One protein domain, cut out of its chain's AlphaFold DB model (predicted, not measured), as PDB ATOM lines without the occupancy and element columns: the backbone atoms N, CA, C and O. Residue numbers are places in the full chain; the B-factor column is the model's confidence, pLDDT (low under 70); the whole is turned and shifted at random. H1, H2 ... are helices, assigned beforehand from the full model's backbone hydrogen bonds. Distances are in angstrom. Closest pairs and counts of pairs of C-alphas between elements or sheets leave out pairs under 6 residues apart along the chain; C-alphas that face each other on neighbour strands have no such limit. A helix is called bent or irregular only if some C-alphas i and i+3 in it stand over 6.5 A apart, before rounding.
ATOM      1  N   SER A  40     247.420 261.545 204.279       97.31
ATOM      2  CA  SER A  40     247.491 260.682 203.099       97.31
ATOM      3  C   SER A  40     248.256 261.400 201.990       97.31
ATOM      4  O   SER A  40     248.072 262.599 201.765       97.31
ATOM      5  N   TRP A  41     249.091 260.647 201.284       97.81
ATOM      6  CA  TRP A  41     249.830 261.077 200.096       97.81
ATOM      7  C   TRP A  41     249.521 260.198 198.874       97.81
ATOM      8  O   TRP A  41     250.177 260.320 197.838       97.81
ATOM      9  N   GLY A  42     248.510 259.331 198.977       98.06
ATOM     10  CA  GLY A  42     248.110 258.366 197.956       98.06
ATOM     11  C   GLY A  42     248.544 256.944 198.310       98.06
ATOM     12  O   GLY A  42     249.583 256.733 198.932       98.06
ATOM     13  N   SER A  43     247.756 255.959 197.868       97.00
ATOM     14  CA  SER A  43     247.817 254.569 198.352       97.00
ATOM     15  C   SER A  43     249.222 253.962 198.372       97.00
ATOM     16  O   SER A  43     249.623 253.374 199.369       97.00
ATOM     17  N   ALA A  44     250.003 254.157 197.307       98.31
ATOM     18  CA  ALA A  44     251.350 253.598 197.209       98.31
ATOM     19  C   ALA A  44     252.328 254.159 198.258       98.31
ATOM     20  O   ALA A  44     253.209 253.432 198.716       98.31
ATOM     21  N   ILE A  45     252.202 255.441 198.618       98.38
ATOM     22  CA  ILE A  45     253.038 256.076 199.646       98.38
ATOM     23  C   ILE A  45     252.490 255.732 201.029       98.38
ATOM     24  O   ILE A  45     253.265 255.378 201.915       98.38
ATOM     25  N   ASP A  46     251.170 255.769 201.195       98.38
ATOM     26  CA  ASP A  46     250.503 255.455 202.460       98.38
ATOM     27  C   ASP A  46     250.856 254.037 202.940       98.38
ATOM     28  O   ASP A  46     251.172 253.840 204.115       98.38
ATOM     29  N   ASP A  47     250.915 253.063 202.026       98.25
ATOM     30  CA  ASP A  47     251.335 251.692 202.334       98.25
ATOM     31  C   ASP A  47     252.793 251.604 202.808       98.25
ATOM     32  O   ASP A  47     253.092 250.897 203.775       98.25
ATOM     33  N   GLN A  48     253.706 252.337 202.165       98.50
ATOM     34  CA  GLN A  48     255.123 252.360 202.546       98.50
ATOM     35  C   GLN A  48     255.328 253.038 203.902       98.50
ATOM     36  O   GLN A  48     256.058 252.522 204.751       98.50
ATOM     37  N   VAL A  49     254.662 254.174 204.122       98.44
ATOM     38  CA  VAL A  49     254.718 254.911 205.387       98.44
ATOM     39  C   VAL A  49     254.162 254.056 206.517       98.44
ATOM     40  O   VAL A  49     254.793 253.977 207.570       98.44
ATOM     41  N   ARG A  50     253.037 253.364 206.298       97.81
ATOM     42  CA  ARG A  50     252.467 252.447 207.288       97.81
ATOM     43  C   ARG A  50     253.473 251.369 207.683       97.81
ATOM     44  O   ARG A  50     253.765 251.242 208.863       97.81
ATOM     45  N   ILE A  51     254.055 250.649 206.721       98.38
ATOM     46  CA  ILE A  51     255.051 249.597 207.006       98.38
ATOM     47  C   ILE A  51     256.234 250.157 207.805       98.38
ATOM     48  O   ILE A  51     256.671 249.550 208.782       98.38
ATOM     49  N   TYR A  52     256.748 251.320 207.406       98.44
ATOM     50  CA  TYR A  52     257.872 251.948 208.092       98.44
ATOM     51  C   TYR A  52     257.527 252.329 209.539       98.44
ATOM     52  O   TYR A  52     258.279 252.014 210.459       98.44
ATOM     53  N   VAL A  53     256.380 252.978 209.754       98.38
ATOM     54  CA  VAL A  53     255.933 253.415 211.084       98.38
ATOM     55  C   VAL A  53     255.589 252.221 211.977       98.38
ATOM     56  O   VAL A  53     255.913 252.244 213.164       98.38
ATOM     57  N   ASP A  54     255.007 251.159 211.422       97.75
ATOM     58  CA  ASP A  54     254.784 249.894 212.128       97.75
ATOM     59  C   ASP A  54     256.127 249.326 212.624       97.75
ATOM     60  O   ASP A  54     256.277 249.043 213.814       97.75
ATOM     61  N   GLY A  55     257.142 249.294 211.752       98.31
ATOM     62  CA  GLY A  55     258.494 248.854 212.099       98.31
ATOM     63  C   GLY A  55     259.188 249.718 213.161       98.31
ATOM     64  O   GLY A  55     259.944 249.196 213.979       98.31
ATOM     65  N   LEU A  56     258.914 251.028 213.215       98.25
ATOM     66  CA  LEU A  56     259.379 251.877 214.322       98.25
ATOM     67  C   LEU A  56     258.740 251.463 215.656       98.25
ATOM     68  O   LEU A  56     259.425 251.452 216.679       98.25
ATOM     69  N   GLY A  57     257.459 251.087 215.646       97.31
ATOM     70  CA  GLY A  57     256.777 250.538 216.820       97.31
ATOM     71  C   GLY A  57     257.399 249.219 217.287       97.31
ATOM     72  O   GLY A  57     257.690 249.061 218.476       97.31
ATOM     73  N   ASP A  58     257.682 248.314 216.349       97.81
ATOM     74  CA  ASP A  58     258.368 247.050 216.635       97.81
ATOM     75  C   ASP A  58     259.769 247.289 217.210       97.81
ATOM     76  O   ASP A  58     260.165 246.645 218.183       97.81
ATOM     77  N   TRP A  59     260.506 248.263 216.669       97.69
ATOM     78  CA  TRP A  59     261.826 248.641 217.173       97.69
ATOM     79  C   TRP A  59     261.778 249.132 218.628       97.69
ATOM     80  O   TRP A  59     262.634 248.749 219.431       97.69
ATOM     81  N   MET A  60     260.769 249.929 218.998       96.06
ATOM     82  CA  MET A  60     260.602 250.427 220.370       96.06
ATOM     83  C   MET A  60     260.401 249.280 221.372       96.06
ATOM     84  O   MET A  60     261.083 249.229 222.397       96.06
ATOM     85  N   ILE A  61     259.500 248.336 221.070       95.62
ATOM     86  CA  ILE A  61     259.242 247.174 221.936       95.62
ATOM     87  C   ILE A  61     260.442 246.223 221.935       95.62
ATOM     88  O   ILE A  61     260.853 245.746 222.994       95.62
ATOM     89  N   GLY A  62     261.040 245.985 220.768       97.25
ATOM     90  CA  GLY A  62     262.213 245.131 220.620       97.25
ATOM     91  C   GLY A  62     263.381 245.609 221.479       97.25
ATOM     92  O   GLY A  62     264.006 244.802 222.163       97.25
ATOM     93  N   ASN A  63     263.638 246.920 221.528       95.50
ATOM     94  CA  ASN A  63     264.686 247.482 222.379       95.50
ATOM     95  C   ASN A  63     264.420 247.251 223.878       95.50
ATOM     96  O   ASN A  63     265.345 246.894 224.618       95.50
ATOM     97  N   LEU A  64     263.166 247.407 224.315       93.75
ATOM     98  CA  LEU A  64     262.762 247.151 225.697       93.75
ATOM     99  C   LEU A  64     262.980 245.680 226.068       93.75
ATOM    100  O   LEU A  64     263.614 245.392 227.078       93.75
ATOM    101  N   VAL A  65     262.496 244.756 225.236       95.69
ATOM    102  CA  VAL A  65     262.623 243.309 225.463       95.69
ATOM    103  C   VAL A  65     264.092 242.884 225.478       95.69
ATOM    104  O   VAL A  65     264.552 242.286 226.450       95.69
ATOM    105  N   TRP A  66     264.855 243.279 224.458       97.56
ATOM    106  CA  TRP A  66     266.274 242.948 224.319       97.56
ATOM    107  C   TRP A  66     267.118 243.402 225.519       97.56
ATOM    108  O   TRP A  66     268.056 242.710 225.926       97.56
ATOM    109  N   SER A  67     266.766 244.542 226.120       96.38
ATOM    110  CA  SER A  67     267.474 245.081 227.286       96.38
ATOM    111  C   SER A  67     267.367 244.190 228.531       96.38
ATOM    112  O   SER A  67     268.251 244.250 229.384       96.38
ATOM    113  N   PHE A  68     266.330 243.350 228.633       96.44
ATOM    114  CA  PHE A  68     266.169 242.380 229.725       96.44
ATOM    115  C   PHE A  68     266.495 240.940 229.322       96.44
ATOM    116  O   PHE A  68     266.840 240.140 230.187       96.44
ATOM    117  N   GLU A  69     266.375 240.585 228.042       95.75
ATOM    118  CA  GLU A  69     266.674 239.229 227.565       95.75
ATOM    119  C   GLU A  69     268.169 238.970 227.395       95.75
ATOM    120  O   GLU A  69     268.628 237.840 227.553       95.75
ATOM    121  N   THR A  70     268.942 240.007 227.078       96.38
ATOM    122  CA  THR A  70     270.391 239.871 226.967       96.38
ATOM    123  C   THR A  70     271.093 240.112 228.293       96.38
ATOM    124  O   THR A  70     270.672 240.908 229.128       96.38
ATOM    125  N   GLU A  71     272.262 239.495 228.448       97.12
ATOM    126  CA  GLU A  71     273.077 239.642 229.654       97.12
ATOM    127  C   GLU A  71     273.827 240.987 229.730       97.12
ATOM    128  O   GLU A  71     274.564 241.237 230.683       97.12
ATOM    129  N   ARG A  72     273.650 241.883 228.748       96.81
ATOM    130  CA  ARG A  72     274.438 243.119 228.626       96.81
ATOM    131  C   ARG A  72     274.286 244.057 229.824       96.81
ATOM    132  O   ARG A  72     275.272 244.673 230.222       96.81
ATOM    133  N   TYR A  73     273.069 244.216 230.343       94.62
ATOM    134  CA  TYR A  73     272.775 245.207 231.387       94.62
ATOM    135  C   TYR A  73     272.577 244.585 232.768       94.62
ATOM    136  O   TYR A  73     273.038 245.150 233.757       94.62
ATOM    137  N   PHE A  74     271.929 243.422 232.831       94.50
ATOM    138  CA  PHE A  74     271.548 242.778 234.091       94.50
ATOM    139  C   PHE A  74     272.201 241.405 234.288       94.50
ATOM    140  O   PHE A  74     271.870 240.692 235.235       94.50
ATOM    141  N   GLY A  75     273.119 240.999 233.403       94.31
ATOM    142  CA  GLY A  75     273.637 239.635 233.403       94.31
ATOM    143  C   GLY A  75     272.494 238.619 233.312       94.31
ATOM    144  O   GLY A  75     271.487 238.850 232.644       94.31
ATOM    145  N   LYS A  76     272.606 237.528 234.070       95.69
ATOM    146  CA  LYS A  76     271.567 236.490 234.159       95.69
ATOM    147  C   LYS A  76     270.307 236.919 234.923       95.69
ATOM    148  O   LYS A  76     269.323 236.192 234.895       95.69
ATOM    149  N   ALA A  77     270.325 238.075 235.591       95.50
ATOM    150  CA  ALA A  77     269.210 238.554 236.409       95.50
ATOM    151  C   ALA A  77     268.149 239.336 235.610       95.50
ATOM    152  O   ALA A  77     267.148 239.759 236.182       95.50
ATOM    153  N   GLY A  78     268.335 239.542 234.300       96.00
ATOM    154  CA  GLY A  78     267.409 240.315 233.460       96.00
ATOM    155  C   GLY A  78     265.928 239.909 233.570       96.00
ATOM    156  O   GLY A  78     265.090 240.792 233.786       96.00
ATOM    157  N   PRO A  79     265.577 238.607 233.511       95.69
ATOM    158  CA  PRO A  79     264.198 238.150 233.696       95.69
ATOM    159  C   PRO A  79     263.614 238.490 235.075       95.69
ATOM    160  O   PRO A  79     262.458 238.911 235.166       95.69
ATOM    161  N   ASP A  80     264.411 238.356 236.136       96.25
ATOM    162  CA  ASP A  80     263.979 238.644 237.506       96.25
ATOM    163  C   ASP A  80     263.765 240.143 237.715       96.25
ATOM    164  O   ASP A  80     262.735 240.543 238.251       96.25
ATOM    165  N   VAL A  81     264.676 240.980 237.203       96.50
ATOM    166  CA  VAL A  81     264.538 242.445 237.230       96.50
ATOM    167  C   VAL A  81     263.271 242.883 236.492       96.50
ATOM    168  O   VAL A  81     262.502 243.690 237.012       96.50
ATOM    169  N   ARG A  82     263.005 242.325 235.302       95.25
ATOM    170  CA  ARG A  82     261.788 242.635 234.531       95.25
ATOM    171  C   ARG A  82     260.520 242.263 235.297       95.25
ATOM    172  O   ARG A  82     259.537 242.994 235.234       95.25
ATOM    173  N   LYS A  83     260.528 241.131 236.004       95.88
ATOM    174  CA  LYS A  83     259.386 240.667 236.800       95.88
ATOM    175  C   LYS A  83     259.190 241.497 238.071       95.88
ATOM    176  O   LYS A  83     258.056 241.794 238.429       95.88
ATOM    177  N   ALA A  84     260.279 241.841 238.752       96.25
ATOM    178  CA  ALA A  84     260.258 242.584 240.008       96.25
ATOM    179  C   ALA A  84     260.053 244.093 239.818       96.25
ATOM    180  O   ALA A  84     259.752 244.784 240.790       96.25
ATOM    181  N   LEU A  85     260.262 244.608 238.598       93.50
ATOM    182  CA  LEU A  85     260.257 246.040 238.266       93.50
ATOM    183  C   LEU A  85     261.191 246.869 239.164       93.50
ATOM    184  O   LEU A  85     260.972 248.053 239.402       93.50
ATOM    185  N   SER A  86     262.247 246.236 239.671       93.94
ATOM    186  CA  SER A  86     263.249 246.840 240.540       93.94
ATOM    187  C   SER A  86     264.593 246.141 240.342       93.94
ATOM    188  O   SER A  86     264.653 244.989 239.911       93.94
ATOM    189  N   VAL A  87     265.682 246.862 240.608       93.62
ATOM    190  CA  VAL A  87     267.050 246.357 240.460       93.62
ATOM    191  C   VAL A  87     267.917 246.846 241.609       93.62
ATOM    192  O   VAL A  87     267.879 248.026 241.970       93.62
ATOM    193  N   ASP A  88     268.741 245.951 242.142       90.56
ATOM    194  CA  ASP A  88     269.750 246.315 243.124       90.56
ATOM    195  C   ASP A  88     270.895 247.072 242.456       90.56
ATOM    196  O   ASP A  88     271.481 246.650 241.455       90.56
ATOM    197  N   LEU A  89     271.234 248.225 243.026       89.75
ATOM    198  CA  LEU A  89     272.325 249.033 242.511       89.75
ATOM    199  C   LEU A  89     273.669 248.456 242.940       89.75
ATOM    200  O   LEU A  89     273.856 248.030 244.081       89.75
TER     201      LEU A  89
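AT A GLANCE: This is residues 40 to 89 of the 94 residues of an uncharacterized protein of Pycnoporus cinnabarinus (UniProt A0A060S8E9). One long helix, H1, makes most of the length of an extended, rod-like outline, and a shorter, irregular helix, H2, is set crosswise at its far end, so that the two make an L-shaped corner. Much of H1, residues 43 to 48 and 50 to 63, stands free. The printed part has 50 residues with two named helices, H1 then H2 along the chain, and no named strand; the class is all helix. The whole is extended, with a radius of gyration of the C-alphas of 17.0 A and spans of 51 by 17 by 14 A.

HOW THE PARTS SIT: The longest helix, H1, residues 43 to 69, has a kink of 25 degrees near residue 63. H2, residues 71 to 84, touches H1, which meets it with residues 67 to 69 alone. The closest C-alphas of the two are those of Phe 68 and Gly 78, 4.4 A apart. Their lines are about perpendicular, at 90 degrees, and their centres are 24.1 A apart. H2 is irregular: C-alphas 73 and 76 are 9.2 A apart, and its line is a rough one. Of the O i to N i+4 pairs, 21 of 23 in H1 and 5 of 10 in H2 are within hydrogen-bond range; in H2, 6 of 11 O i to N i+3 pairs are within range.

IN THESE COORDINATES: H1 begins with C-alpha 43 at (247.817, 254.569, 198.352) and ends with C-alpha 69 at (266.674, 239.229, 227.565), a length of 38.0 A. H2 measures 16.7 A from C-alpha 71 to C-alpha 84, the latter at (260.258, 242.584, 240.008).

THE WHOLE: The two C-alphas farthest apart are those of Gly 42 and Leu 89, at 51.6 A. The printed part has no cut, and the link from H1 to H2, one residue, is tight. The mean pLDDT of the printed part is 96.4, and no printed residue is under 70.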